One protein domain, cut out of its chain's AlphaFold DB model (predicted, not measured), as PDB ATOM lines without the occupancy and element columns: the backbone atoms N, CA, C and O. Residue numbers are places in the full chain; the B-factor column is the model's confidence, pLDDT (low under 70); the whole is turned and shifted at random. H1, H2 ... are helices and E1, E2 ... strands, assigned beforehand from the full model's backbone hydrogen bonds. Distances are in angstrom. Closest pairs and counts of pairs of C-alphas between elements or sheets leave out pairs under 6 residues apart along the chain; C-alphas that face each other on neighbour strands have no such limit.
ATOM      1  N   LEU A  13     148.820 140.717 157.036       81.31
ATOM      2  CA  LEU A  13     150.177 140.162 157.006       81.31
ATOM      3  C   LEU A  13     151.246 141.168 157.450       81.31
ATOM      4  O   LEU A  13     152.251 140.761 158.021       81.31
ATOM      5  N   GLN A  14     151.033 142.467 157.222       77.38
ATOM      6  CA  GLN A  14     151.983 143.504 157.635       77.38
ATOM      7  C   GLN A  14     151.759 143.951 159.084       77.38
ATOM      8  O   GLN A  14     152.723 144.291 159.765       77.38
ATOM      9  N   ASP A  15     150.510 143.918 159.559       79.81
ATOM     10  CA  ASP A  15     150.129 144.435 160.879       79.81
ATOM     11  C   ASP A  15     150.515 143.484 162.030       79.81
ATOM     12  O   ASP A  15     150.856 143.936 163.122       79.81
ATOM     13  N   ASN A  16     150.462 142.165 161.799       86.75
ATOM     14  CA  ASN A  16     150.490 141.157 162.866       86.75
ATOM     15  C   ASN A  16     151.655 140.159 162.748       86.75
ATOM     16  O   ASN A  16     151.512 138.981 163.081       86.75
ATOM     17  N   MET A  17     152.806 140.607 162.251       93.44
ATOM     18  CA  MET A  17     154.038 139.810 162.175       93.44
ATOM     19  C   MET A  17     155.158 140.504 162.952       93.44
ATOM     20  O   MET A  17     155.169 141.726 163.066       93.44
ATOM     21  N   ALA A  18     156.123 139.734 163.460       92.44
ATOM     22  CA  ALA A  18     157.239 140.262 164.248       92.44
ATOM     23  C   ALA A  18     158.079 141.285 163.462       92.44
ATOM     24  O   ALA A  18     158.555 142.268 164.019       92.44
ATOM     25  N   ASN A  19     158.263 141.051 162.161       92.94
ATOM     26  CA  ASN A  19     158.863 141.993 161.223       92.94
ATOM     27  C   ASN A  19     158.499 141.614 159.774       92.94
ATOM     28  O   ASN A  19     157.923 140.553 159.509       92.94
ATOM     29  N   SER A  20     158.866 142.472 158.821       92.06
ATOM     30  CA  SER A  20     158.588 142.265 157.394       92.06
ATOM     31  C   SER A  20     159.272 141.025 156.809       92.06
ATOM     32  O   SER A  20     158.699 140.388 155.926       92.06
ATOM     33  N   TYR A  21     160.452 140.641 157.315       92.94
ATOM     34  CA  TYR A  21     161.141 139.421 156.881       92.94
ATOM     35  C   TYR A  21     160.315 138.175 157.193       92.94
ATOM     36  O   TYR A  21     160.167 137.312 156.333       92.94
ATOM     37  N   ASN A  22     159.740 138.100 158.397       95.75
ATOM     38  CA  ASN A  22     158.848 137.008 158.773       95.75
ATOM     39  C   ASN A  22     157.557 137.012 157.955       95.75
ATOM     40  O   ASN A  22     157.101 135.941 157.578       95.75
ATOM     41  N   GLY A  23     156.982 138.188 157.683       95.12
ATOM     42  CA  GLY A  23     155.771 138.318 156.868       95.12
ATOM     43  C   GLY A  23     155.936 137.728 155.468       95.12
ATOM     44  O   GLY A  23     155.167 136.851 155.083       95.12
ATOM     45  N   GLY A  24     156.971 138.163 154.744       93.44
ATOM     46  CA  GLY A  24     157.249 137.655 153.397       93.44
ATOM     47  C   GLY A  24     157.625 136.172 153.387       93.44
ATOM     48  O   GLY A  24     157.081 135.405 152.601       93.44
ATOM     49  N   ASP A  25     158.494 135.739 154.307       95.00
ATOM     50  CA  ASP A  25     158.923 134.335 154.371       95.00
ATOM     51  C   ASP A  25     157.777 133.372 154.718       95.00
ATOM     52  O   ASP A  25     157.712 132.259 154.190       95.00
ATOM     53  N   PHE A  26     156.850 133.809 155.574       97.25
ATOM     54  CA  PHE A  26     155.651 133.056 155.917       97.25
ATOM     55  C   PHE A  26     154.731 132.875 154.704       97.25
ATOM     56  O   PHE A  26     154.303 131.753 154.441       97.25
ATOM     57  N   GLU A  27     154.456 133.944 153.952       95.88
ATOM     58  CA  GLU A  27     153.608 133.892 152.755       95.88
ATOM     59  C   GLU A  27     154.231 133.021 151.654       95.88
ATOM     60  O   GLU A  27     153.598 132.073 151.176       95.88
ATOM     61  N   ASP A  28     155.501 133.266 151.320       94.19
ATOM     62  CA  ASP A  28     156.227 132.508 150.297       94.19
ATOM     63  C   ASP A  28     156.411 131.042 150.703       94.19
ATOM     64  O   ASP A  28     156.277 130.124 149.889       94.19
ATOM     65  N   GLY A  29     156.736 130.782 151.969       95.94
ATOM     66  CA  GLY A  29     156.893 129.428 152.485       95.94
ATOM     67  C   GLY A  29     155.571 128.657 152.504       95.94
ATOM     68  O   GLY A  29     155.558 127.500 152.087       95.94
ATOM     69  N   LEU A  30     154.458 129.304 152.869       97.75
ATOM     70  CA  LEU A  30     153.130 128.689 152.802       97.75
ATOM     71  C   LEU A  30     152.757 128.356 151.358       97.75
ATOM     72  O   LEU A  30     152.299 127.251 151.078       97.75
ATOM     73  N   LEU A  31     153.024 129.278 150.427       96.31
ATOM     74  CA  LEU A  31     152.806 129.049 149.003       96.31
ATOM     75  C   LEU A  31     153.664 127.887 148.473       96.31
ATOM     76  O   LEU A  31     153.218 127.129 147.615       96.31
ATOM     77  N   ASN A  32     154.887 127.712 148.983       94.06
ATOM     78  CA  ASN A  32     155.731 126.571 148.626       94.06
ATOM     79  C   ASN A  32     155.117 125.234 149.061       94.06
ATOM     80  O   ASN A  32     155.015 124.345 148.220       94.06
ATOM     81  N   LEU A  33     154.641 125.122 150.305       96.31
ATOM     82  CA  LEU A  33     153.933 123.924 150.780       96.31
ATOM     83  C   LEU A  33     152.645 123.686 149.979       96.31
ATOM     84  O   LEU A  33     152.358 122.571 149.546       96.31
ATOM     85  N   SER A  34     151.909 124.756 149.677       97.44
ATOM     86  CA  SER A  34     150.720 124.690 148.831       97.44
ATOM     87  C   SER A  34     150.997 124.139 147.437       97.44
ATOM     88  O   SER A  34     150.165 123.405 146.924       97.44
ATOM     89  N   LYS A  35     152.148 124.428 146.816       94.88
ATOM     90  CA  LYS A  35     152.499 123.858 145.499       94.88
ATOM     91  C   LYS A  35     152.720 122.343 145.544       94.88
ATOM     92  O   LYS A  35     152.538 121.688 144.520       94.88
ATOM     93  N   GLU A  36     153.107 121.789 146.693       94.31
ATOM     94  CA  GLU A  36     153.258 120.339 146.877       94.31
ATOM     95  C   GLU A  36     151.891 119.649 146.998       94.31
ATOM     96  O   GLU A  36     151.671 118.592 146.406       94.31
ATOM     97  N   VAL A  37     150.953 120.271 147.722       96.06
ATOM     98  CA  VAL A  37     149.609 119.722 147.979       96.06
ATOM     99  C   VAL A  37     148.630 120.011 146.832       96.06
ATOM    100  O   VAL A  37     147.840 119.152 146.435       96.06
ATOM    101  N   PHE A  38     148.710 121.210 146.260       96.44
ATOM    102  CA  PHE A  38     147.872 121.731 145.180       96.44
ATOM    103  C   PHE A  38     148.748 122.215 144.005       96.44
ATOM    104  O   PHE A  38     148.978 123.416 143.841       96.44
ATOM    105  N   PRO A  39     149.238 121.289 143.156       95.50
ATOM    106  CA  PRO A  39     150.132 121.609 142.045       95.50
ATOM    107  C   PRO A  39     149.575 122.651 141.067       95.50
ATOM    108  O   PRO A  39     148.394 122.631 140.704       95.50
ATOM    109  N   THR A  40     150.450 123.538 140.592       92.38
ATOM    110  CA  THR A  40     150.097 124.683 139.733       92.38
ATOM    111  C   THR A  40     149.629 124.288 138.330       92.38
ATOM    112  O   THR A  40     148.972 125.079 137.660       92.38
ATOM    113  N   ASP A  41     149.925 123.067 137.882       91.81
ATOM    114  CA  ASP A  41     149.433 122.495 136.623       91.81
ATOM    115  C   ASP A  41     147.968 122.022 136.712       91.81
ATOM    116  O   ASP A  41     147.311 121.825 135.687       91.81
ATOM    117  N   LYS A  42     147.437 121.857 137.932       92.12
ATOM    118  CA  LYS A  42     146.077 121.358 138.200       92.12
ATOM    119  C   LYS A  42     145.159 122.402 138.822       92.12
ATOM    120  O   LYS A  42     143.948 122.354 138.576       92.12
ATOM    121  N   TYR A  43     145.711 123.309 139.624       94.06
ATOM    122  CA  TYR A  43     144.943 124.250 140.429       94.06
ATOM    123  C   TYR A  43     145.219 125.709 140.069       94.06
ATOM    124  O   TYR A  43     146.349 126.114 139.812       94.06
ATOM    125  N   LEU A  44     144.159 126.516 140.093       92.81
ATOM    126  CA  LEU A  44     144.235 127.970 140.050       92.81
ATOM    127  C   LEU A  44     144.309 128.507 141.478       92.81
ATOM    128  O   LEU A  44     143.493 128.128 142.315       92.81
ATOM    129  N   TYR A  45     145.242 129.422 141.714       93.62
ATOM    130  CA  TYR A  45     145.408 130.113 142.989       93.62
ATOM    131  C   TYR A  45     144.477 131.327 143.112       93.62
ATOM    132  O   TYR A  45     144.250 132.055 142.132       93.62
ATOM    133  N   GLN A  46     143.991 131.569 144.326       92.12
ATOM    134  CA  GLN A  46     143.344 132.803 144.747       92.12
ATOM    135  C   GLN A  46     143.729 133.147 146.193       92.12
ATOM    136  O   GLN A  46     143.875 132.262 147.032       92.12
ATOM    137  N   ASP A  47     143.841 134.441 146.489       91.88
ATOM    138  CA  ASP A  47     143.937 134.932 147.865       91.88
ATOM    139  C   ASP A  47     142.702 134.542 148.688       91.88
ATOM    140  O   ASP A  47     141.586 134.614 148.171       91.88
ATOM    141  N   GLY A  48     142.883 134.250 149.978       94.44
ATOM    142  CA  GLY A  48     141.804 133.811 150.868       94.44
ATOM    143  C   GLY A  48     140.559 134.702 150.865       94.44
ATOM    144  O   GLY A  48     140.642 135.929 151.046       94.44
ATOM    145  N   GLN A  49     139.406 134.072 150.642       94.56
ATOM    146  CA  GLN A  49     138.098 134.720 150.574       94.56
ATOM    147  C   GLN A  49     137.152 134.339 151.721       94.56
ATOM    148  O   GLN A  49     136.144 135.024 151.908       94.56
ATOM    149  N   PHE A  50     137.437 133.278 152.473       95.12
ATOM    150  CA  PHE A  50     136.515 132.716 153.460       95.12
ATOM    151  C   PHE A  50     136.729 133.277 154.871       95.12
ATOM    152  O   PHE A  50     135.758 133.435 155.616       95.12
ATOM    153  N   LEU A  51     137.960 133.637 155.237       95.50
ATOM    154  CA  LEU A  51     138.293 134.305 156.495       95.50
ATOM    155  C   LEU A  51     138.568 135.796 156.263       95.50
ATOM    156  O   LEU A  51     139.666 136.216 155.898       95.50
ATOM    157  N   ASP A  52     137.558 136.630 156.520       94.44
ATOM    158  CA  ASP A  52     137.702 138.085 156.425       94.44
ATOM    159  C   ASP A  52     138.586 138.685 157.539       94.44
ATOM    160  O   ASP A  52     138.798 138.097 158.606       94.44
ATOM    161  N   LYS A  53     139.073 139.917 157.321       93.50
ATOM    162  CA  LYS A  53     139.919 140.658 158.280       93.50
ATOM    163  C   LYS A  53     139.321 140.695 159.690       93.50
ATOM    164  O   LYS A  53     140.047 140.617 160.680       93.50
ATOM    165  N   LYS A  54     137.997 140.833 159.798       92.81
ATOM    166  CA  LYS A  54     137.303 140.927 161.087       92.81
ATOM    167  C   LYS A  54     137.314 139.589 161.826       92.81
ATOM    168  O   LYS A  54     137.497 139.564 163.040       92.81
ATOM    169  N   THR A  55     137.123 138.493 161.106       94.50
ATOM    170  CA  THR A  55     137.104 137.131 161.639       94.50
ATOM    171  C   THR A  55     138.503 136.692 162.036       94.50
ATOM    172  O   THR A  55     138.668 136.205 163.152       94.50
ATOM    173  N   ILE A  56     139.519 136.972 161.213       95.56
ATOM    174  CA  ILE A  56     140.915 136.713 161.585       95.56
ATOM    175  C   ILE A  56     141.282 137.506 162.842       95.56
ATOM    176  O   ILE A  56     141.714 136.908 163.820       95.56
ATOM    177  N   ASN A  57     141.016 138.815 162.901       94.75
ATOM    178  CA  ASN A  57     141.284 139.596 164.115       94.75
ATOM    179  C   ASN A  57     140.536 139.066 165.351       94.75
ATOM    180  O   ASN A  57     141.076 139.095 166.455       94.75
ATOM    181  N   ALA A  58     139.310 138.556 165.188       95.56
ATOM    182  CA  ALA A  58     138.586 137.912 166.279       95.56
ATOM    183  C   ALA A  58     139.267 136.610 166.740       95.56
ATOM    184  O   ALA A  58     139.315 136.357 167.940       95.56
ATOM    185  N   TYR A  59     139.828 135.819 165.821       97.69
ATOM    186  CA  TYR A  59     140.581 134.600 166.141       97.69
ATOM    187  C   TYR A  59     141.911 134.919 166.832       97.69
ATOM    188  O   TYR A  59     142.324 134.187 167.727       97.69
ATOM    189  N   LEU A  60     142.567 136.021 166.463       96.31
ATOM    190  CA  LEU A  60     143.833 136.451 167.066       96.31
ATOM    191  C   LEU A  60     143.672 137.007 168.490       96.31
ATOM    192  O   LEU A  60     144.649 137.084 169.234       96.31
ATOM    193  N   ASN A  61     142.458 137.366 168.907       96.25
ATOM    194  CA  ASN A  61     142.204 137.805 170.277       96.25
ATOM    195  C   ASN A  61     142.421 136.674 171.302       96.25
ATOM    196  O   ASN A  61     142.299 135.490 170.966       96.25
ATOM    197  N   PRO A  62     142.688 137.019 172.577       96.12
ATOM    198  CA  PRO A  62     142.562 136.061 173.664       96.12
ATOM    199  C   PRO A  62     141.108 135.592 173.773       96.12
ATOM    200  O   PRO A  62     140.169 136.355 173.519       96.12
ATOM    201  N   LYS A  63     140.913 134.342 174.186       94.44
ATOM    202  CA  LYS A  63     139.587 133.863 174.577       94.44
ATOM    203  C   LYS A  63     139.105 134.651 175.796       94.44
ATOM    204  O   LYS A  63     139.841 134.792 176.766       94.44
ATOM    205  N   TYR A  64     137.876 135.150 175.760       93.00
ATOM    206  CA  TYR A  64     137.322 135.959 176.841       93.00
ATOM    207  C   TYR A  64     136.549 135.108 177.847       93.00
ATOM    208  O   TYR A  64     135.766 134.220 177.495       93.00
ATOM    209  N   THR A  65     136.714 135.423 179.124       92.44
ATOM    210  CA  THR A  65     135.840 134.955 180.197       92.44
ATOM    211  C   THR A  65     134.511 135.704 180.174       92.44
ATOM    212  O   THR A  65     134.404 136.834 179.690       92.44
ATOM    213  N   LYS A  66     133.479 135.117 180.791       90.50
ATOM    214  CA  LYS A  66     132.169 135.772 180.931       90.50
ATOM    215  C   LYS A  66     132.280 137.167 181.565       90.50
ATOM    216  O   LYS A  66     131.663 138.108 181.086       90.50
ATOM    217  N   ARG A  67     133.114 137.316 182.601       89.62
ATOM    218  CA  ARG A  67     133.309 138.596 183.305       89.62
ATOM    219  C   ARG A  67     133.968 139.660 182.429       89.62
ATOM    220  O   ARG A  67     133.647 140.834 182.577       89.62
ATOM    221  N   GLU A  68     134.898 139.272 181.561       89.62
ATOM    222  CA  GLU A  68     135.541 140.196 180.620       89.62
ATOM    223  C   GLU A  68     134.555 140.650 179.543       89.62
ATOM    224  O   GLU A  68     134.506 141.839 179.238       89.62
ATOM    225  N   ILE A  69     133.713 139.739 179.042       89.25
ATOM    226  CA  ILE A  69     132.635 140.078 178.102       89.25
ATOM    227  C   ILE A  69     131.630 141.024 178.770       89.25
ATOM    228  O   ILE A  69     131.294 142.052 178.193       89.25
ATOM    229  N   ASP A  70     131.187 140.737 179.996       89.19
ATOM    230  CA  ASP A  70     130.190 141.554 180.705       89.19
ATOM    231  C   ASP A  70     130.655 143.007 180.920       89.19
ATOM    232  O   ASP A  70     129.845 143.931 180.863       89.19
ATOM    233  N   LYS A  71     131.962 143.220 181.132       90.19
ATOM    234  CA  LYS A  71     132.573 144.551 181.312       90.19
ATOM    235  C   LYS A  71     132.911 145.266 180.000       90.19
ATOM    236  O   LYS A  71     133.259 146.445 180.027       90.19
ATOM    237  N   MET A  72     132.856 144.564 178.873       90.19
ATOM    238  CA  MET A  72     133.193 145.105 177.562       90.19
ATOM    239  C   MET A  72     132.083 146.044 177.070       90.19
ATOM    240  O   MET A  72     130.897 145.772 177.261       90.19
ATOM    241  N   SER A  73     132.455 147.150 176.420       91.38
ATOM    242  CA  SER A  73     131.463 148.053 175.830       91.38
ATOM    243  C   SER A  73     130.696 147.349 174.701       91.38
ATOM    244  O   SER A  73     131.242 146.481 174.020       91.38
ATOM    245  N   GLU A  74     129.439 147.729 174.449       89.38
ATOM    246  CA  GLU A  74     128.652 147.145 173.343       89.38
ATOM    247  C   GLU A  74     129.332 147.327 171.978       89.38
ATOM    248  O   GLU A  74     129.241 146.465 171.102       89.38
ATOM    249  N   LYS A  75     130.078 148.428 171.819       89.75
ATOM    250  CA  LYS A  75     130.909 148.670 170.641       89.75
ATOM    251  C   LYS A  75     132.011 147.614 170.523       89.75
ATOM    252  O   LYS A  75     132.095 146.939 169.502       89.75
ATOM    253  N   ASP A  76     132.794 147.419 171.581       85.94
ATOM    254  CA  ASP A  76     133.899 146.457 171.580       85.94
ATOM    255  C   ASP A  76     133.402 145.016 171.401       85.94
ATOM    256  O   ASP A  76     134.021 144.246 170.666       85.94
ATOM    257  N   LYS A  77     132.249 144.658 171.989       86.56
ATOM    258  CA  LYS A  77     131.630 143.337 171.787       86.56
ATOM    259  C   LYS A  77     131.326 143.078 170.315       86.56
ATOM    260  O   LYS A  77     131.593 141.984 169.815       86.56
ATOM    261  N   LYS A  78     130.784 144.079 169.615       85.94
ATOM    262  CA  LYS A  78     130.441 143.990 168.190       85.94
ATOM    263  C   LYS A  78     131.677 144.002 167.291       85.94
ATOM    264  O   LYS A  78     131.704 143.287 166.285       85.94
ATOM    265  N   ASP A  79     132.685 144.797 167.633       83.94
ATOM    266  CA  ASP A  79     133.917 144.923 166.852       83.94
ATOM    267  C   ASP A  79     134.772 143.654 166.964       83.94
ATOM    268  O   ASP A  79     135.222 143.129 165.946       83.94
ATOM    269  N   LYS A  80     134.896 143.091 168.171       84.75
ATOM    270  CA  LYS A  80     135.701 141.891 168.461       84.75
ATOM    271  C   LYS A  80     134.957 140.563 168.308       84.75
ATOM    272  O   LYS A  80     135.538 139.522 168.600       84.75
ATOM    273  N   LYS A  81     133.679 140.584 167.904       87.50
ATOM    274  CA  LYS A  81     132.791 139.403 167.905       87.50
ATOM    275  C   LYS A  81     132.801 138.673 169.265       87.50
ATOM    276  O   LYS A  81     132.801 137.448 169.338       87.50
ATOM    277  N   ALA A  82     132.819 139.424 170.370       80.88
ATOM    278  CA  ALA A  82     133.044 138.869 171.709       80.88
ATOM    279  C   ALA A  82     131.936 137.904 172.165       80.88
ATOM    280  O   ALA A  82     132.211 136.978 172.922       80.88
ATOM    281  N   ASN A  83     130.705 138.076 171.666       82.25
ATOM    282  CA  ASN A  83     129.582 137.179 171.962       82.25
ATOM    283  C   ASN A  83     129.769 135.773 171.364       82.25
ATOM    284  O   ASN A  83     129.238 134.809 171.905       82.25
ATOM    285  N   GLU A  84     130.529 135.661 170.271       88.50
ATOM    286  CA  GLU A  84     130.908 134.384 169.648       88.50
ATOM    287  C   GLU A  84     132.161 133.788 170.320       88.50
ATOM    288  O   GLU A  84     132.435 132.600 170.182       88.50
ATOM    289  N   ASN A  85     132.911 134.607 171.073       92.38
ATOM    290  CA  ASN A  85     134.111 134.239 171.827       92.38
ATOM    291  C   ASN A  85     135.126 133.406 171.018       92.38
ATOM    292  O   ASN A  85     135.607 132.360 171.455       92.38
ATOM    293  N   LEU A  86     135.438 133.897 169.817       93.62
ATOM    294  CA  LEU A  86     136.247 133.197 168.817       93.62
ATOM    295  C   LEU A  86     137.761 133.231 169.088       93.62
ATOM    296  O   LEU A  86     138.514 132.624 168.327       93.62
ATOM    297  N   GLY A  87     138.216 133.924 170.133       96.50
ATOM    298  CA  GLY A  87     139.638 134.080 170.438       96.50
ATOM    299  C   GLY A  87     140.357 132.738 170.590       96.50
ATOM    300  O   GLY A  87     139.899 131.859 171.323       96.50
ATOM    301  N   LEU A  88     141.466 132.574 169.870       97.94
ATOM    302  CA  LEU A  88     142.304 131.375 169.896       97.94
ATOM    303  C   LEU A  88     143.474 131.517 170.867       97.94
ATOM    304  O   LEU A  88     143.939 130.511 171.396       97.94
ATOM    305  N   ASN A  89     143.942 132.742 171.118       98.19
ATOM    306  CA  ASN A  89     145.015 132.967 172.082       98.19
ATOM    307  C   ASN A  89     144.548 132.669 173.522       98.19
ATOM    308  O   ASN A  89     143.347 132.762 173.817       98.19
ATOM    309  N   PRO A  90     145.472 132.313 174.437       97.31
ATOM    310  CA  PRO A  90     145.124 131.999 175.818       97.31
ATOM    311  C   PRO A  90     144.321 133.111 176.499       97.31
ATOM    312  O   PRO A  90     144.620 134.294 176.347       97.31
ATOM    313  N   SER A  91     143.315 132.712 177.274       96.25
ATOM    314  CA  SER A  91     142.533 133.622 178.113       96.25
ATOM    315  C   SER A  91     143.416 134.286 179.165       96.25
ATOM    316  O   SER A  91     144.301 133.651 179.747       96.25
ATOM    317  N   HIS A  92     143.154 135.561 179.440       94.81
ATOM    318  CA  HIS A  92     143.822 136.275 180.527       94.81
ATOM    319  C   HIS A  92     143.194 135.982 181.893       94.81
ATOM    320  O   HIS A  92     143.782 136.327 182.913       94.81
ATOM    321  N   GLU A  93     142.040 135.308 181.936       93.50
ATOM    322  CA  GLU A  93     141.342 134.944 183.175       93.50
ATOM    323  C   GLU A  93     141.090 136.149 184.105       93.50
ATOM    324  O   GLU A  93     141.104 136.038 185.333       93.50
ATOM    325  N   GLY A  94     140.852 137.329 183.518       91.19
ATOM    326  CA  GLY A  94     140.661 138.587 184.237       91.19
ATOM    327  C   GLY A  94     141.944 139.257 184.737       91.19
ATOM    328  O   GLY A  94     141.839 140.285 185.409       91.19
ATOM    329  N   GLU A  95     143.126 138.711 184.439       94.88
ATOM    330  CA  GLU A  95     144.407 139.377 184.683       94.88
ATOM    331  C   GLU A  95     144.561 140.587 183.756       94.88
ATOM    332  O   GLU A  95     144.240 140.532 182.569       94.88
ATOM    333  N   THR A  96     145.064 141.689 184.306       92.94
ATOM    334  CA  THR A  96     145.278 142.942 183.565       92.94
ATOM    335  C   THR A  96     146.713 143.439 183.656       92.94
ATOM    336  O   THR A  96     147.075 144.376 182.950       92.94
ATOM    337  N   ASP A  97     147.526 142.848 184.534       95.50
ATOM    338  CA  ASP A  97     148.944 143.162 184.648       95.50
ATOM    339  C   ASP A  97     149.715 142.612 183.429       95.50
ATOM    340  O   ASP A  97     149.711 141.394 183.207       95.50
ATOM    341  N   PRO A  98     150.390 143.466 182.632       95.06
ATOM    342  CA  PRO A  98     151.067 143.029 181.410       95.06
ATOM    343  C   PRO A  98     152.168 141.986 181.634       95.06
ATOM    344  O   PRO A  98     152.367 141.114 180.788       95.06
ATOM    345  N   GLU A  99     152.882 142.051 182.761       95.31
ATOM    346  CA  GLU A  99     153.956 141.112 183.089       95.31
ATOM    347  C   GLU A  99     153.384 139.749 183.476       95.31
ATOM    348  O   GLU A  99     153.825 138.724 182.956       95.31
ATOM    349  N   LYS A 100     152.313 139.725 184.275       96.25
ATOM    350  CA  LYS A 100     151.617 138.469 184.596       96.25
ATOM    351  C   LYS A 100     150.929 137.850 183.381       96.25
ATOM    352  O   LYS A 100     150.898 136.623 183.275       96.25
ATOM    353  N   ILE A 101     150.405 138.661 182.456       96.94
ATOM    354  CA  ILE A 101     149.877 138.176 181.172       96.94
ATOM    355  C   ILE A 101     151.002 137.530 180.361       96.94
ATOM    356  O   ILE A 101     150.849 136.395 179.917       96.94
ATOM    357  N   ALA A 102     152.153 138.194 180.225       95.56
ATOM    358  CA  ALA A 102     153.307 137.609 179.547       95.56
ATOM    359  C   ALA A 102     153.720 136.275 180.194       95.56
ATOM    360  O   ALA A 102     154.033 135.303 179.504       95.56
ATOM    361  N   GLU A 103     153.684 136.182 181.524       94.12
ATOM    362  CA  GLU A 103     154.019 134.968 182.265       94.12
ATOM    363  C   GLU A 103     153.031 133.814 182.050       94.12
ATOM    364  O   GLU A 103     153.473 132.685 181.822       94.12
ATOM    365  N   LYS A 104     151.725 134.084 182.104       95.56
ATOM    366  CA  LYS A 104     150.690 133.043 182.224       95.56
ATOM    367  C   LYS A 104     149.897 132.796 180.946       95.56
ATOM    368  O   LYS A 104     149.498 131.662 180.697       95.56
ATOM    369  N   SER A 105     149.656 133.833 180.155       96.75
ATOM    370  CA  SER A 105     148.782 133.799 178.978       96.75
ATOM    371  C   SER A 105     149.316 134.663 177.824       96.75
ATOM    372  O   SER A 105     148.581 135.500 177.292       96.75
ATOM    373  N   PRO A 106     150.589 134.482 177.405       97.56
ATOM    374  CA  PRO A 106     151.135 135.228 176.277       97.56
ATOM    375  C   PRO A 106     150.409 134.856 174.980       97.56
ATOM    376  O   PRO A 106     149.930 133.729 174.819       97.56
ATOM    377  N   ALA A 107     150.375 135.785 174.024       98.00
ATOM    378  CA  ALA A 107     149.859 135.493 172.693       98.00
ATOM    379  C   ALA A 107     150.830 134.566 171.946       98.00
ATOM    380  O   ALA A 107     151.961 134.951 171.635       98.00
ATOM    381  N   TYR A 108     150.378 133.350 171.648       98.44
ATOM    382  CA  TYR A 108     151.122 132.378 170.850       98.44
ATOM    383  C   TYR A 108     150.875 132.570 169.358       98.44
ATOM    384  O   TYR A 108     151.812 132.451 168.577       98.44
ATOM    385  N   LEU A 109     149.637 132.862 168.959       98.44
ATOM    386  CA  LEU A 109     149.256 133.085 167.571       98.44
ATOM    387  C   LEU A 109     149.379 134.568 167.238       98.44
ATOM    388  O   LEU A 109     148.755 135.406 167.888       98.44
ATOM    389  N   SER A 110     150.173 134.863 166.220       97.31
ATOM    390  CA  SER A 110     150.390 136.211 165.706       97.31
ATOM    391  C   SER A 110     149.474 136.485 164.528       97.31
ATOM    392  O   SER A 110     148.811 137.513 164.499       97.31
ATOM    393  N   ASN A 111     149.393 135.550 163.576       97.62
ATOM    394  CA  ASN A 111     148.641 135.762 162.345       97.62
ATOM    395  C   ASN A 111     148.087 134.465 161.749       97.62
ATOM    396  O   ASN A 111     148.563 133.371 162.062       97.62
ATOM    397  N   ILE A 112     147.113 134.610 160.852       98.31
ATOM    398  CA  ILE A 112     146.547 133.526 160.046       98.31
ATOM    399  C   ILE A 112     146.572 133.973 158.583       98.31
ATOM    400  O   ILE A 112     146.189 135.101 158.281       98.31
ATOM    401  N   LEU A 113     147.000 133.087 157.685       97.81
ATOM    402  CA  LEU A 113     146.953 133.304 156.239       97.81
ATOM    403  C   LEU A 113     146.147 132.193 155.572       97.81
ATOM    404  O   LEU A 113     146.343 131.022 155.884       97.81
ATOM    405  N   GLU A 114     145.275 132.570 154.645       98.19
ATOM    406  CA  GLU A 114     144.452 131.667 153.844       98.19
ATOM    407  C   GLU A 114     144.822 131.781 152.362       98.19
ATOM    408  O   GLU A 114     144.987 132.883 151.831       98.19
ATOM    409  N   GLN A 115     144.927 130.626 151.709       97.88
ATOM    410  CA  GLN A 115     145.141 130.479 150.273       97.88
ATOM    411  C   GLN A 115     144.092 129.520 149.707       97.88
ATOM    412  O   GLN A 115     143.967 128.394 150.194       97.88
ATOM    413  N   ASP A 116     143.384 129.942 148.663       96.69
ATOM    414  CA  ASP A 116     142.286 129.185 148.062       96.69
ATOM    415  C   ASP A 116     142.686 128.594 146.707       96.69
ATOM    416  O   ASP A 116     143.310 129.252 145.870       96.69
ATOM    417  N   PHE A 117     142.271 127.350 146.457       95.88
ATOM    418  CA  PHE A 117     142.619 126.605 145.248       95.88
ATOM    419  C   PHE A 117     141.375 126.130 144.505       95.88
ATOM    420  O   PHE A 117     140.501 125.466 145.063       95.88
ATOM    421  N   TYR A 118     141.322 126.404 143.205       93.62
ATOM    422  CA  TYR A 118     140.216 126.048 142.312       93.62
ATOM    423  C   TYR A 118     140.710 125.132 141.193       93.62
ATOM    424  O   TYR A 118     141.901 125.077 140.910       93.62
ATOM    425  N   GLY A 119     139.821 124.391 140.529       88.25
ATOM    426  CA  GLY A 119     140.235 123.540 139.405       88.25
ATOM    427  C   GLY A 119     140.696 124.363 138.194       88.25
ATOM    428  O   GLY A 119     140.116 125.408 137.916       88.25
ATOM    429  N   GLY A 120     141.675 123.866 137.429       75.38
ATOM    430  CA  GLY A 120     142.263 124.550 136.260       75.38
ATOM    431  C   GLY A 120     141.271 125.106 135.222       75.38
ATOM    432  O   GLY A 120     141.545 126.116 134.582       75.38
ATOM    433  N   GLY A 121     140.093 124.484 135.077       73.38
ATOM    434  CA  GLY A 121     139.028 124.945 134.175       73.38
ATOM    435  C   GLY A 121     138.038 125.954 134.778       73.38
ATOM    436  O   GLY A 121     137.230 126.519 134.040       73.38
ATOM    437  N   ASP A 122     138.061 126.191 136.093       71.19
ATOM    438  CA  ASP A 122     137.117 127.076 136.789       71.19
ATOM    439  C   ASP A 122     137.655 128.508 136.877       71.19
ATOM    440  O   ASP A 122     138.032 129.019 137.930       71.19
ATOM    441  N   THR A 123     137.672 129.195 135.736       68.25
ATOM    442  CA  THR A 123     138.142 130.587 135.657       68.25
ATOM    443  C   THR A 123     137.258 131.579 136.416       68.25
ATOM    444  O   THR A 123     137.707 132.702 136.658       68.25
ATOM    445  N   LYS A 124     136.041 131.166 136.805       70.31
ATOM    446  CA  LYS A 124     135.043 131.971 137.525       70.31
ATOM    447  C   LYS A 124     135.070 131.764 139.045       70.31
ATOM    448  O   LYS A 124     134.359 132.491 139.737       70.31
ATOM    449  N   GLY A 125     135.861 130.811 139.550       69.19
ATOM    450  CA  GLY A 125     136.032 130.552 140.982       69.19
ATOM    451  C   GLY A 125     134.734 130.165 141.685       69.19
ATOM    452  O   GLY A 125     134.419 130.723 142.734       69.19
ATOM    453  N   LYS A 126     133.927 129.292 141.069       73.38
ATOM    454  CA  LYS A 126     132.626 128.892 141.627       73.38
ATOM    455  C   LYS A 126     132.725 127.731 142.604       73.38
ATOM    456  O   LYS A 126     131.909 127.663 143.511       73.38
ATOM    457  N   ASN A 127     133.666 126.812 142.399       84.81
ATOM    458  CA  ASN A 127     133.795 125.616 143.223       84.81
ATOM    459  C   ASN A 127     135.228 125.483 143.728       84.81
ATOM    460  O   ASN A 127     136.085 124.952 143.012       84.81
ATOM    461  N   ILE A 128     135.467 125.925 144.962       93.38
ATOM    462  CA  ILE A 128     136.736 125.696 145.653       93.38
ATOM    463  C   ILE A 128     137.040 124.189 145.700       93.38
ATOM    464  O   ILE A 128     136.148 123.340 145.795       93.38
ATOM    465  N   LYS A 129     138.313 123.844 145.517       95.50
ATOM    466  CA  LYS A 129     138.811 122.464 145.444       95.50
ATOM    467  C   LYS A 129     139.856 122.145 146.497       95.50
ATOM    468  O   LYS A 129     140.116 120.965 146.708       95.50
ATOM    469  N   GLY A 130     140.408 123.157 147.146       97.06
ATOM    470  CA  GLY A 130     141.361 123.016 148.230       97.06
ATOM    471  C   GLY A 130     141.602 124.355 148.902       97.06
ATOM    472  O   GLY A 130     141.296 125.401 148.331       97.06
ATOM    473  N   MET A 131     142.148 124.306 150.108       98.38
ATOM    474  CA  MET A 131     142.522 125.482 150.883       98.38
ATOM    475  C   MET A 131     143.800 125.177 151.661       98.38
ATOM    476  O   MET A 131     143.978 124.056 152.138       98.38
ATOM    477  N   THR A 132     144.664 126.172 151.824       98.75
ATOM    478  CA  THR A 132     145.803 126.114 152.742       98.75
ATOM    479  C   THR A 132     145.658 127.205 153.796       98.75
ATOM    480  O   THR A 132     145.418 128.364 153.465       98.75
ATOM    481  N   ILE A 133     145.849 126.836 155.061       98.75
ATOM    482  CA  ILE A 133     145.849 127.730 156.214       98.75
ATOM    483  C   ILE A 133     147.230 127.722 156.871       98.75
ATOM    484  O   ILE A 133     147.696 126.706 157.394       98.75
ATOM    485  N   GLY A 134     147.880 128.879 156.886       98.56
ATOM    486  CA  GLY A 134     149.098 129.115 157.647       98.56
ATOM    487  C   GLY A 134     148.782 129.716 159.012       98.56
ATOM    488  O   GLY A 134     147.978 130.642 159.108       98.56
ATOM    489  N   LEU A 135     149.451 129.239 160.062       98.75
ATOM    490  CA  LEU A 135     149.416 129.845 161.393       98.75
ATOM    491  C   LEU A 135     150.806 130.390 161.730       98.75
ATOM    492  O   LEU A 135     151.747 129.611 161.910       98.75
ATOM    493  N   ALA A 136     150.934 131.712 161.829       98.44
ATOM    494  CA  ALA A 136     152.170 132.364 162.241       98.44
ATOM    495  C   ALA A 136     152.214 132.474 163.766       98.44
ATOM    496  O   ALA A 136     151.415 133.184 164.378       98.44
ATOM    497  N   MET A 137     153.162 131.776 164.380       98.62
ATOM    498  CA  MET A 137     153.313 131.666 165.822       98.62
ATOM    499  C   MET A 137     154.467 132.531 166.326       98.62
ATOM    500  O   MET A 137     155.528 132.606 165.704       98.62
ATOM    501  N   ASN A 138     154.290 133.143 167.491       98.38
ATOM    502  CA  ASN A 138     155.344 133.862 168.191       98.38
ATOM    503  C   ASN A 138     156.356 132.876 168.782       98.38
ATOM    504  O   ASN A 138     155.990 131.926 169.471       98.38
ATOM    505  N   SER A 139     157.647 133.115 168.552       97.88
ATOM    506  CA  SER A 139     158.717 132.482 169.338       97.88
ATOM    507  C   SER A 139     159.119 133.328 170.546       97.88
ATOM    508  O   SER A 139     159.677 132.797 171.511       97.88
ATOM    509  N   VAL A 140     158.827 134.629 170.489       97.94
ATOM    510  CA  VAL A 140     159.038 135.636 171.524       97.94
ATOM    511  C   VAL A 140     157.768 136.478 171.604       97.94
ATOM    512  O   VAL A 140     157.267 136.939 170.582       97.94
ATOM    513  N   TYR A 141     157.234 136.653 172.808       97.38
ATOM    514  CA  TYR A 141     156.100 137.532 173.070       97.38
ATOM    515  C   TYR A 141     156.603 138.898 173.533       97.38
ATOM    516  O   TYR A 141     157.335 138.970 174.522       97.38
ATOM    517  N   TYR A 142     156.203 139.959 172.836       95.88
ATOM    518  CA  TYR A 142     156.585 141.337 173.133       95.88
ATOM    519  C   TYR A 142     155.442 142.075 173.825       95.88
ATOM    520  O   TYR A 142     154.285 141.963 173.422       95.88
ATOM    521  N   TYR A 143     155.756 142.832 174.874       95.12
ATOM    522  CA  TYR A 143     154.762 143.571 175.650       95.12
ATOM    523  C   TYR A 143     155.357 144.835 176.267       95.12
ATOM    524  O   TYR A 143     156.567 144.955 176.450       95.12
ATOM    525  N   LYS A 144     154.497 145.789 176.622       94.06
ATOM    526  CA  LYS A 144     154.879 146.993 177.368       94.06
ATOM    527  C   LYS A 144     154.146 147.024 178.700       94.06
ATOM    528  O   LYS A 144     152.956 146.723 178.754       94.06
ATOM    529  N   LYS A 145     154.849 147.410 179.767       92.69
ATOM    530  CA  LYS A 145     154.243 147.608 181.097       92.69
ATOM    531  C   LYS A 145     153.430 148.905 181.168       92.69
ATOM    532  O   LYS A 145     152.468 148.997 181.918       92.69
ATOM    533  N   GLU A 146     153.800 149.885 180.346       91.62
ATOM    534  CA  GLU A 146     153.215 151.224 180.289       91.62
ATOM    535  C   GLU A 146     153.151 151.684 178.826       91.62
ATOM    536  O   GLU A 146     153.989 151.280 178.017       91.62
ATOM    537  N   LYS A 147     152.181 152.536 178.466       85.94
ATOM    538  CA  LYS A 147     151.905 152.923 177.066       85.94
ATOM    539  C   LYS A 147     153.141 153.453 176.323       85.94
ATOM    540  O   LYS A 147     153.415 153.020 175.203       85.94
ATOM    541  N   ASP A 148     153.903 154.323 176.981       91.25
ATOM    542  CA  ASP A 148     155.091 154.985 176.424       91.25
ATOM    543  C   ASP A 148     156.402 154.426 177.012       91.25
ATOM    544  O   ASP A 148     157.456 155.051 176.924       91.25
ATOM    545  N   GLY A 149     156.341 153.235 177.619       91.69
ATOM    546  CA  GLY A 149     157.492 152.561 178.210       91.69
ATOM    547  C   GLY A 149     158.290 151.703 177.224       91.69
ATOM    548  O   GLY A 149     157.937 151.540 176.048       91.69
ATOM    549  N   SER A 150     159.365 151.111 177.748       94.44
ATOM    550  CA  SER A 150     160.202 150.140 177.041       94.44
ATOM    551  C   SER A 150     159.427 148.877 176.662       94.44
ATOM    552  O   SER A 150     158.541 148.426 177.395       94.44
ATOM    553  N   THR A 151     159.801 148.281 175.531       94.88
ATOM    554  CA  THR A 151     159.335 146.950 175.131       94.88
ATOM    555  C   THR A 151     160.100 145.888 175.915       94.88
ATOM    556  O   THR A 151     161.329 145.863 175.917       94.88
ATOM    557  N   PHE A 152     159.362 145.010 176.583       96.00
ATOM    558  CA  PHE A 152     159.859 143.803 177.227       96.00
ATOM    559  C   PHE A 152     159.520 142.597 176.359       96.00
ATOM    560  O   PHE A 152     158.612 142.645 175.526       96.00
ATOM    561  N   SER A 153     160.241 141.500 176.563       96.38
ATOM    562  CA  SER A 153     160.029 140.278 175.804       96.38
ATOM    563  C   SER A 153     160.073 139.046 176.694       96.38
ATOM    564  O   SER A 153     160.731 139.022 177.735       96.38
ATOM    565  N   LYS A 154     159.362 138.003 176.274       96.50
ATOM    566  CA  LYS A 154     159.413 136.682 176.892       96.50
ATOM    567  C   LYS A 154     159.573 135.620 175.818       96.50
ATOM    568  O   LYS A 154     158.733 135.500 174.927       96.50
ATOM    569  N   LYS A 155     160.637 134.823 175.915       97.75
ATOM    570  CA  LYS A 155     160.824 133.662 175.041       97.75
ATOM    571  C   LYS A 155     159.725 132.637 175.320       97.75
ATOM    572  O   LYS A 155     159.471 132.287 176.471       97.75
ATOM    573  N   LEU A 156     159.092 132.161 174.257       98.19
ATOM    574  CA  LEU A 156     158.129 131.070 174.311       98.19
ATOM    575  C   LEU A 156     158.847 129.747 174.038       98.19
ATOM    576  O   LEU A 156     159.779 129.698 173.228       98.19
ATOM    577  N   ASP A 157     158.439 128.693 174.740       98.06
ATOM    578  CA  ASP A 157     158.989 127.352 174.553       98.06
ATOM    579  C   ASP A 157     158.568 126.784 173.191       98.06
ATOM    580  O   ASP A 157     157.390 126.807 172.834       98.06
ATOM    581  N   ASP A 158     159.526 126.260 172.428       96.00
ATOM    582  CA  ASP A 158     159.291 125.809 171.054       96.00
ATOM    583  C   ASP A 158     158.324 124.605 170.990       96.00
ATOM    584  O   ASP A 158     157.560 124.469 170.027       96.00
ATOM    585  N   SER A 159     158.313 123.743 172.016       97.12
ATOM    586  CA  SER A 159     157.396 122.599 172.083       97.12
ATOM    587  C   SER A 159     155.968 123.037 172.415       97.12
ATOM    588  O   SER A 159     155.018 122.551 171.790       97.12
ATOM    589  N   GLU A 160     155.807 124.016 173.310       98.00
ATOM    590  CA  GLU A 160     154.503 124.597 173.626       98.00
ATOM    591  C   GLU A 160     153.961 125.410 172.443       98.00
ATOM    592  O   GLU A 160     152.797 125.247 172.089       98.00
ATOM    593  N   VAL A 161     154.802 126.183 171.742       98.31
ATOM    594  CA  VAL A 161     154.422 126.880 170.498       98.31
ATOM    595  C   VAL A 161     153.858 125.898 169.468       98.31
ATOM    596  O   VAL A 161     152.779 126.125 168.915       98.31
ATOM    597  N   LYS A 162     154.546 124.769 169.238       98.38
ATOM    598  CA  LYS A 162     154.070 123.723 168.320       98.38
ATOM    599  C   LYS A 162     152.734 123.137 168.782       98.38
ATOM    600  O   LYS A 162     151.828 122.967 167.971       98.38
ATOM    601  N   LYS A 163     152.605 122.820 170.071       98.31
ATOM    602  CA  LYS A 163     151.384 122.249 170.657       98.31
ATOM    603  C   LYS A 163     150.188 123.197 170.526       98.31
ATOM    604  O   LYS A 163     149.135 122.755 170.071       98.31
ATOM    605  N   GLN A 164     150.366 124.476 170.852       98.50
ATOM    606  CA  GLN A 164     149.344 125.514 170.697       98.50
ATOM    607  C   GLN A 164     148.925 125.656 169.231       98.50
ATOM    608  O   GLN A 164     147.737 125.586 168.930       98.50
ATOM    609  N   GLY A 165     149.885 125.723 168.301       98.56
ATOM    610  CA  GLY A 165     149.593 125.785 166.866       98.56
ATOM    611  C   GLY A 165     148.728 124.617 166.379       98.56
ATOM    612  O   GLY A 165     147.745 124.829 165.672       98.56
ATOM    613  N   LYS A 166     149.016 123.382 166.817       98.62
ATOM    614  CA  LYS A 166     148.203 122.200 166.462       98.62
ATOM    615  C   LYS A 166     146.779 122.256 167.027       98.62
ATOM    616  O   LYS A 166     145.828 121.861 166.346       98.62
ATOM    617  N   GLN A 167     146.624 122.733 168.263       98.38
ATOM    618  CA  GLN A 167     145.313 122.901 168.900       98.38
ATOM    619  C   GLN A 167     144.484 123.963 168.173       98.38
ATOM    620  O   GLN A 167     143.335 123.707 167.814       98.38
ATOM    621  N   MET A 168     145.092 125.112 167.877       98.62
ATOM    622  CA  MET A 168     144.456 126.208 167.146       98.62
ATOM    623  C   MET A 168     144.078 125.798 165.721       98.62
ATOM    624  O   MET A 168     142.967 126.079 165.291       98.62
ATOM    625  N   ALA A 169     144.940 125.068 165.008       98.62
ATOM    626  CA  ALA A 169     144.625 124.543 163.679       98.62
ATOM    627  C   ALA A 169     143.417 123.588 163.693       98.62
ATOM    628  O   ALA A 169     142.564 123.655 162.814       98.62
ATOM    629  N   SER A 170     143.306 122.736 164.718       98.38
ATOM    630  CA  SER A 170     142.164 121.818 164.869       98.38
ATOM    631  C   SER A 170     140.849 122.566 165.125       98.38
ATOM    632  O   SER A 170     139.798 122.193 164.599       98.38
ATOM    633  N   GLU A 171     140.909 123.642 165.909       98.25
ATOM    634  CA  GLU A 171     139.772 124.531 166.152       98.25
ATOM    635  C   GLU A 171     139.379 125.299 164.878       98.25
ATOM    636  O   GLU A 171     138.204 125.327 164.517       98.25
ATOM    637  N   ILE A 172     140.351 125.853 164.142       98.44
ATOM    638  CA  ILE A 172     140.104 126.530 162.859       98.44
ATOM    639  C   ILE A 172     139.472 125.565 161.854       98.44
ATOM    640  O   ILE A 172     138.484 125.927 161.222       98.44
ATOM    641  N   LEU A 173     139.975 124.330 161.736       98.44
ATOM    642  CA  LEU A 173     139.364 123.306 160.884       98.44
ATOM    643  C   LEU A 173     137.895 123.085 161.249       98.44
ATOM    644  O   LEU A 173     137.049 123.052 160.360       98.44
ATOM    645  N   SER A 174     137.589 122.953 162.541       97.75
ATOM    646  CA  SER A 174     136.214 122.740 163.002       97.75
ATOM    647  C   SER A 174     135.298 123.881 162.550       97.75
ATOM    648  O   SER A 174     134.253 123.613 161.967       97.75
ATOM    649  N   ARG A 175     135.742 125.134 162.709       97.44
ATOM    650  CA  ARG A 175     134.997 126.332 162.284       97.44
ATOM    651  C   ARG A 175     134.849 126.431 160.767       97.44
ATOM    652  O   ARG A 175     133.771 126.743 160.277       97.44
ATOM    653  N   LEU A 176     135.902 126.131 160.004       97.44
ATOM    654  CA  LEU A 176     135.841 126.132 158.537       97.44
ATOM    655  C   LEU A 176     134.833 125.096 158.023       97.44
ATOM    656  O   LEU A 176     134.094 125.379 157.087       97.44
ATOM    657  N   ARG A 177     134.744 123.922 158.662       97.12
ATOM    658  CA  ARG A 177     133.790 122.860 158.292       97.12
ATOM    659  C   ARG A 177     132.328 123.190 158.617       97.12
ATOM    660  O   ARG A 177     131.444 122.474 158.148       97.12
ATOM    661  N   GLU A 178     132.055 124.251 159.375       95.81
ATOM    662  CA  GLU A 178     130.692 124.773 159.559       95.81
ATOM    663  C   GLU A 178     130.186 125.510 158.310       95.81
ATOM    664  O   GLU A 178     128.976 125.605 158.108       95.81
ATOM    665  N   ASN A 179     131.088 125.985 157.443       94.06
ATOM    666  CA  ASN A 179     130.724 126.582 156.164       94.06
ATOM    667  C   ASN A 179     130.383 125.487 155.138       94.06
ATOM    668  O   ASN A 179     131.217 124.631 154.834       94.06
ATOM    669  N   ASP A 180     129.169 125.538 154.582       92.25
ATOM    670  CA  ASP A 180     128.662 124.567 153.604       92.25
ATOM    671  C   ASP A 180     129.558 124.428 152.363       92.25
ATOM    672  O   ASP A 180     129.738 123.312 151.871       92.25
ATOM    673  N   ASP A 181     130.187 125.516 151.908       92.81
ATOM    674  CA  ASP A 181     131.069 125.518 150.733       92.81
ATOM    675  C   ASP A 181     132.417 124.824 151.000       92.81
ATOM    676  O   ASP A 181     133.108 124.398 150.071       92.81
ATOM    677  N   LEU A 182     132.798 124.682 152.275       95.75
ATOM    678  CA  LEU A 182     134.093 124.153 152.702       95.75
ATOM    679  C   LEU A 182     134.005 122.745 153.291       95.75
ATOM    680  O   LEU A 182     135.023 122.220 153.730       95.75
ATOM    681  N   LYS A 183     132.834 122.100 153.320       94.44
ATOM    682  CA  LYS A 183     132.655 120.804 154.002       94.44
ATOM    683  C   LYS A 183     133.541 119.687 153.458       94.44
ATOM    684  O   LYS A 183     134.098 118.921 154.240       94.44
ATOM    685  N   ASP A 184     133.714 119.629 152.141       95.38
ATOM    686  CA  ASP A 184     134.284 118.452 151.472       95.38
ATOM    687  C   ASP A 184     135.668 118.673 150.851       95.38
ATOM    688  O   ASP A 184     136.276 117.723 150.353       95.38
ATOM    689  N   ILE A 185     136.200 119.897 150.874       96.94
ATOM    690  CA  ILE A 185     137.515 120.173 150.284       96.94
ATOM    691  C   ILE A 185     138.658 119.657 151.173       96.94
ATOM    692  O   ILE A 185     138.535 119.668 152.399       96.94
ATOM    693  N   PRO A 186     139.796 119.231 150.613       97.81
ATOM    694  CA  PRO A 186     141.022 119.087 151.386       97.81
ATOM    695  C   PRO A 186     141.464 120.448 151.941       97.81
ATOM    696  O   PRO A 186     141.441 121.444 151.213       97.81
ATOM    697  N   ILE A 187     141.865 120.491 153.212       98.56
ATOM    698  CA  ILE A 187     142.394 121.700 153.855       98.56
ATOM    699  C   ILE A 187     143.759 121.371 154.452       98.56
ATOM    700  O   ILE A 187     143.870 120.537 155.354       98.56
ATOM    701  N   HIS A 188     144.796 122.016 153.934       98.75
ATOM    702  CA  HIS A 188     146.158 121.878 154.420       98.75
ATOM    703  C   HIS A 188     146.455 122.925 155.495       98.75
ATOM    704  O   HIS A 188     146.089 124.086 155.353       98.75
ATOM    705  N   PHE A 189     147.128 122.528 156.569       98.81
ATOM    706  CA  PHE A 189     147.538 123.402 157.662       98.81
ATOM    707  C   PHE A 189     149.046 123.353 157.828       98.81
ATOM    708  O   PHE A 189     149.620 122.269 157.922       98.81
ATOM    709  N   ALA A 190     149.669 124.519 157.970       98.62
ATOM    710  CA  ALA A 190     151.093 124.627 158.248       98.62
ATOM    711  C   ALA A 190     151.354 125.619 159.387       98.62
ATOM    712  O   ALA A 190     150.799 126.719 159.427       98.62
ATOM    713  N   ILE A 191     152.205 125.221 160.332       98.75
ATOM    714  CA  ILE A 191     152.573 126.043 161.487       98.75
ATOM    715  C   ILE A 191     153.946 126.654 161.235       98.75
ATOM    716  O   ILE A 191     154.934 125.930 161.076       98.75
ATOM    717  N   TYR A 192     154.004 127.980 161.247       98.56
ATOM    718  CA  TYR A 192     155.214 128.770 161.075       98.56
ATOM    719  C   TYR A 192     155.639 129.375 162.409       98.56
ATOM    720  O   TYR A 192     154.836 130.008 163.091       98.56
ATOM    721  N   LYS A 193     156.897 129.196 162.804       98.38
ATOM    722  CA  LYS A 193     157.463 129.803 164.012       98.38
ATOM    723  C   LYS A 193     158.292 131.009 163.602       98.38
ATOM    724  O   LYS A 193     159.363 130.838 163.025       98.38
ATOM    725  N   GLN A 194     157.819 132.206 163.936       97.94
ATOM    726  CA  GLN A 194     158.519 133.454 163.635       97.94
ATOM    727  C   GLN A 194     159.864 133.533 164.362       97.94
ATOM    728  O   GLN A 194     160.010 133.008 165.471       97.94
ATOM    729  N   SER A 195     160.838 134.222 163.774       97.06
ATOM    730  CA  SER A 195     162.021 134.691 164.504       97.06
ATOM    731  C   SER A 195     161.686 135.919 165.368       97.06
ATOM    732  O   SER A 195     160.543 136.380 165.392       97.06
ATOM    733  N   SER A 196     162.653 136.412 166.142       96.31
ATOM    734  CA  SER A 196     162.493 137.633 166.937       96.31
ATOM    735  C   SER A 196     162.373 138.880 166.047       96.31
ATOM    736  O   SER A 196     162.804 138.871 164.893       96.31
ATOM    737  N   GLU A 197     161.799 139.964 166.579       93.81
ATOM    738  CA  GLU A 197     161.568 141.220 165.844       93.81
ATOM    739  C   GLU A 197     162.864 141.848 165.294       93.81
ATOM    740  O   GLU A 197     162.858 142.436 164.213       93.81
ATOM    741  N   ASP A 198     163.989 141.643 165.983       93.12
ATOM    742  CA  ASP A 198     165.330 142.116 165.627       93.12
ATOM    743  C   ASP A 198     166.089 141.176 164.672       93.12
ATOM    744  O   ASP A 198     167.149 141.535 164.151       93.12
ATOM    745  N   SER A 199     165.559 139.979 164.402       93.94
ATOM    746  CA  SER A 199     166.211 139.012 163.523       93.94
ATOM    747  C   SER A 199     165.996 139.352 162.050       93.94
ATOM    748  O   SER A 199     164.873 139.375 161.544       93.94
ATOM    749  N   ILE A 200     167.105 139.506 161.326       91.31
ATOM    750  CA  ILE A 200     167.124 139.633 159.859       91.31
ATOM    751  C   ILE A 200     166.962 138.289 159.133       91.31
ATOM    752  O   ILE A 200     166.647 138.254 157.943       91.31
ATOM    753  N   THR A 201     167.184 137.177 159.843       93.50
ATOM    754  CA  THR A 201     166.857 135.837 159.345       93.50
ATOM    755  C   THR A 201     165.408 135.540 159.729       93.50
ATOM    756  O   THR A 201     165.065 135.682 160.912       93.50
ATOM    757  N   PRO A 202     164.541 135.163 158.779       94.81
ATOM    758  CA  PRO A 202     163.162 134.835 159.099       94.81
ATOM    759  C   PRO A 202     163.078 133.558 159.946       94.81
ATOM    760  O   PRO A 202     164.070 132.866 160.189       94.81
ATOM    761  N   GLY A 203     161.874 133.287 160.431       96.12
ATOM    762  CA  GLY A 203     161.508 132.034 161.065       96.12
ATOM    763  C   GLY A 203     161.521 130.831 160.117       96.12
ATOM    764  O   GLY A 203     162.236 130.783 159.113       96.12
ATOM    765  N   GLU A 204     160.749 129.816 160.494       96.81
ATOM    766  CA  GLU A 204     160.698 128.537 159.786       96.81
ATOM    767  C   GLU A 204     159.362 127.813 159.999       96.81
ATOM    768  O   GLU A 204     158.734 127.915 161.060       96.81
ATOM    769  N   PHE A 205     158.930 127.039 159.001       98.00
ATOM    770  CA  PHE A 205     157.827 126.092 159.173       98.00
ATOM    771  C   PHE A 205     158.275 124.897 160.018       98.00
ATOM    772  O   PHE A 205     159.337 124.325 159.788       98.00
ATOM    773  N   ILE A 206     157.463 124.507 161.006       98.00
ATOM    774  CA  ILE A 206     157.847 123.495 162.009       98.00
ATOM    775  C   ILE A 206     157.029 122.203 161.936       98.00
ATOM    776  O   ILE A 206     157.461 121.166 162.455       98.00
ATOM    777  N   THR A 207     155.820 122.256 161.375       98.25
ATOM    778  CA  THR A 207     154.944 121.093 161.191       98.25
ATOM    779  C   THR A 207     153.786 121.425 160.254       98.25
ATOM    780  O   THR A 207     153.384 122.584 160.155       98.25
ATOM    781  N   GLN A 208     153.231 120.399 159.615       98.44
ATOM    782  CA  GLN A 208     152.077 120.492 158.731       98.44
ATOM    783  C   GLN A 208     151.149 119.282 158.881       98.44
ATOM    784  O   GLN A 208     151.580 118.223 159.342       98.44
ATOM    785  N   ALA A 209     149.889 119.442 158.489       98.50
ATOM    786  CA  ALA A 209     148.889 118.382 158.441       98.50
ATOM    787  C   ALA A 209     147.850 118.688 157.361       98.50
ATOM    788  O   ALA A 209     147.483 119.843 157.165       98.50
ATOM    789  N   THR A 210     147.326 117.657 156.705       98.31
ATOM    790  CA  THR A 210     146.228 117.803 155.741       98.31
ATOM    791  C   THR A 210     144.985 117.125 156.291       98.31
ATOM    792  O   THR A 210     145.011 115.941 156.621       98.31
ATOM    793  N   ALA A 211     143.888 117.873 156.388       98.12
ATOM    794  CA  ALA A 211     142.563 117.289 156.514       98.12
ATOM    795  C   ALA A 211     142.080 116.926 155.112       98.12
ATOM    796  O   ALA A 211     141.763 117.811 154.314       98.12
ATOM    797  N   GLU A 212     142.020 115.633 154.812       96.31
ATOM    798  CA  GLU A 212     141.475 115.148 153.547       96.31
ATOM    799  C   GLU A 212     139.969 115.438 153.443       96.31
ATOM    800  O   GLU A 212     139.331 115.962 154.365       96.31
ATOM    801  N   LYS A 213     139.382 115.096 152.295       94.06
ATOM    802  CA  LYS A 213     137.966 115.353 151.996       94.06
ATOM    803  C   LYS A 213     137.044 114.939 153.144       94.06
ATOM    804  O   LYS A 213     137.109 113.807 153.627       94.06
ATOM    805  N   SER A 214     136.200 115.879 153.564       93.50
ATOM    806  CA  SER A 214     135.194 115.715 154.623       93.50
ATOM    807  C   SER A 214     135.751 115.358 156.012       93.50
ATOM    808  O   SER A 214     134.984 115.112 156.943       93.50
ATOM    809  N   GLN A 215     137.077 115.347 156.201       95.75
ATOM    810  CA  GLN A 215     137.677 115.142 157.517       95.75
ATOM    811  C   GLN A 215     137.528 116.400 158.376       95.75
ATOM    812  O   GLN A 215     137.814 117.517 157.939       95.75
ATOM    813  N   THR A 216     137.125 116.202 159.630       93.38
ATOM    814  CA  THR A 216     136.933 117.263 160.635       93.38
ATOM    815  C   THR A 216     138.018 117.266 161.714       93.38
ATOM    816  O   THR A 216     137.929 118.017 162.681       93.38
ATOM    817  N   LYS A 217     139.044 116.415 161.581       95.06
ATOM    818  CA  LYS A 217     140.141 116.274 162.548       95.06
ATOM    819  C   LYS A 217     141.489 116.169 161.841       95.06
ATOM    820  O   LYS A 217     141.590 115.506 160.813       95.06
ATOM    821  N   LEU A 218     142.519 116.761 162.445       94.69
ATOM    822  CA  LEU A 218     143.916 116.669 162.010       94.69
ATOM    823  C   LEU A 218     144.621 115.546 162.779       94.69
ATOM    824  O   LEU A 218     145.172 115.770 163.857       94.69
ATOM    825  N   ASN A 219     144.550 114.328 162.244       85.56
ATOM    826  CA  ASN A 219     145.043 113.133 162.939       85.56
ATOM    827  C   ASN A 219     146.551 112.906 162.755       85.56
ATOM    828  O   ASN A 219     147.200 112.384 163.660       85.56
ATOM    829  N   GLU A 220     147.108 113.300 161.609       94.00
ATOM    830  CA  GLU A 220     148.498 113.027 161.245       94.00
ATOM    831  C   GLU A 220     149.247 114.333 160.984       94.00
ATOM    832  O   GLU A 220     148.890 115.115 160.106       94.00
ATOM    833  N   TRP A 221     150.273 114.584 161.799       97.88
ATOM    834  CA  TRP A 221     151.128 115.759 161.684       97.88
ATOM    835  C   TRP A 221     152.529 115.336 161.277       97.88
ATOM    836  O   TRP A 221     153.169 114.548 161.977       97.88
ATOM    837  N   HIS A 222     153.044 115.953 160.226       97.56
ATOM    838  CA  HIS A 222     154.414 115.774 159.773       97.56
ATOM    839  C   HIS A 222     155.263 116.934 160.286       97.56
ATOM    840  O   HIS A 222     154.854 118.096 160.224       97.56
ATOM    841  N   ASN A 223     156.428 116.637 160.861       96.81
ATOM    842  CA  ASN A 223     157.383 117.684 161.216       96.81
ATOM    843  C   ASN A 223     158.019 118.237 159.941       96.81
ATOM    844  O   ASN A 223     158.251 117.494 158.995       96.81
ATOM    845  N   ILE A 224     158.308 119.534 159.954       95.56
ATOM    846  CA  ILE A 224     159.107 120.182 158.920       95.56
ATOM    847  C   ILE A 224     160.423 120.572 159.583       95.56
ATOM    848  O   ILE A 224     160.438 121.303 160.574       95.56
ATOM    849  N   ASN A 225     161.521 120.023 159.075       94.31
ATOM    850  CA  ASN A 225     162.871 120.311 159.542       94.31
ATOM    851  C   ASN A 225     163.498 121.380 158.644       94.31
ATOM    852  O   ASN A 225     164.461 121.115 157.927       94.31
TER     853      ASN A 225
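What this domain is: This is residues 13 to 225 of the 343 residues of the protein "Lipoprotein (Pheromone)" of Staphylococcus aureus (UniProt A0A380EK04). A strongly twisted sheet of five strands curls round the long helix H1 on one face, and the long helix H6 covers its other face, making three layers. Toward one end of the longest axis sits a small hairpin, E4 and E5, with the short helix H5 packed on it, while H2 packs on E2 and the chain leads on to H3 and H4, far from the middle. The printed part has 213 residues, with six named helices and seven named strands in the order H1 E1 H2 H3 H4 H5 E2 E3 E4 E5 H6 E6 E7. The large sheet is mixed, in the order E1 E2 E3 E6 E7, and the class is mixed, helices and strands. The whole is compact, with a radius of gyration of the C-alphas of 17.7 A and spans of 55 by 40 by 29 A.

How they stand to each other: Begin at H1, residues 20 to 37; the sheet of E1 (43 to 47), E2 (109 to 119), E3 (128 to 137), E6 (187 to 193) and E7 (204 to 211) curls round it, and its closest C-alphas to E3 are Leu 30 and Gly 134, 6.3 A. Edge strand E1 is antiparallel to E2, with N 44 and O 118 at 2.8 A. H2, residues 53 to 60, is on the sheet, its closest C-alphas to E2 being Leu 60 and Leu 109, 6.4 A. H3, residues 66 to 71, and H4, residues 74 to 79, are not on it; they are close but not clearly touching, at Ile 69 and Lys 77, C-alphas 7.2 A apart. H5, residues 98 to 104, has Pro 98 closest to Lys 144 of E4, residues 140 to 144, with C-alphas 6.8 A apart. E2 and E3 form a hairpin, N 113 and O 134 at 3.0 A. E3 runs on into E4 at 64 degrees, and E4 forms a hairpin with E5, residues 151 to 155, N 141 and O 154 at 2.8 A. H6, residues 158 to 176, is on the opposite face from H1 at a height over the sheet of 7.9 A, its closest C-alphas to E6 being Gly 165 and Ile 191, 6.2 A. E6 is parallel to E3, N 133 and O 188 at 2.8 A, and forms a hairpin with E7, N 189 and O 209 at 2.8 A. Each O i to N i+4 pair is within hydrogen-bond range in H2, H3, H4, H5 and H6, and 13 of 14 in H1.

Where its parts are: Find C-alpha 20 at (158.588, 142.265, 157.394); from there H1 runs 26.0 A. E2 spans 31.1 A and E3 26.8 A. Look for C-alpha 158 at (159.291, 125.809, 171.054), where H6 begins its 26.6 A. E6 spans 19.9 A, and E7, 21.6 A long, ends at C-alpha 211, (142.563, 117.289, 156.514). The other named elements span from 8.6 A in H4 to 13.4 A in E4 and E5.

The domain as a whole: The two C-alphas farthest apart are those of Gly 121 and Gly 149, 55.2 A. The printed part has no cut, and its one long link is residues 80 to 97, between H4 and H5. The mean pLDDT of the printed part is 93.9; look at residues 123 and 125 for the two under 70.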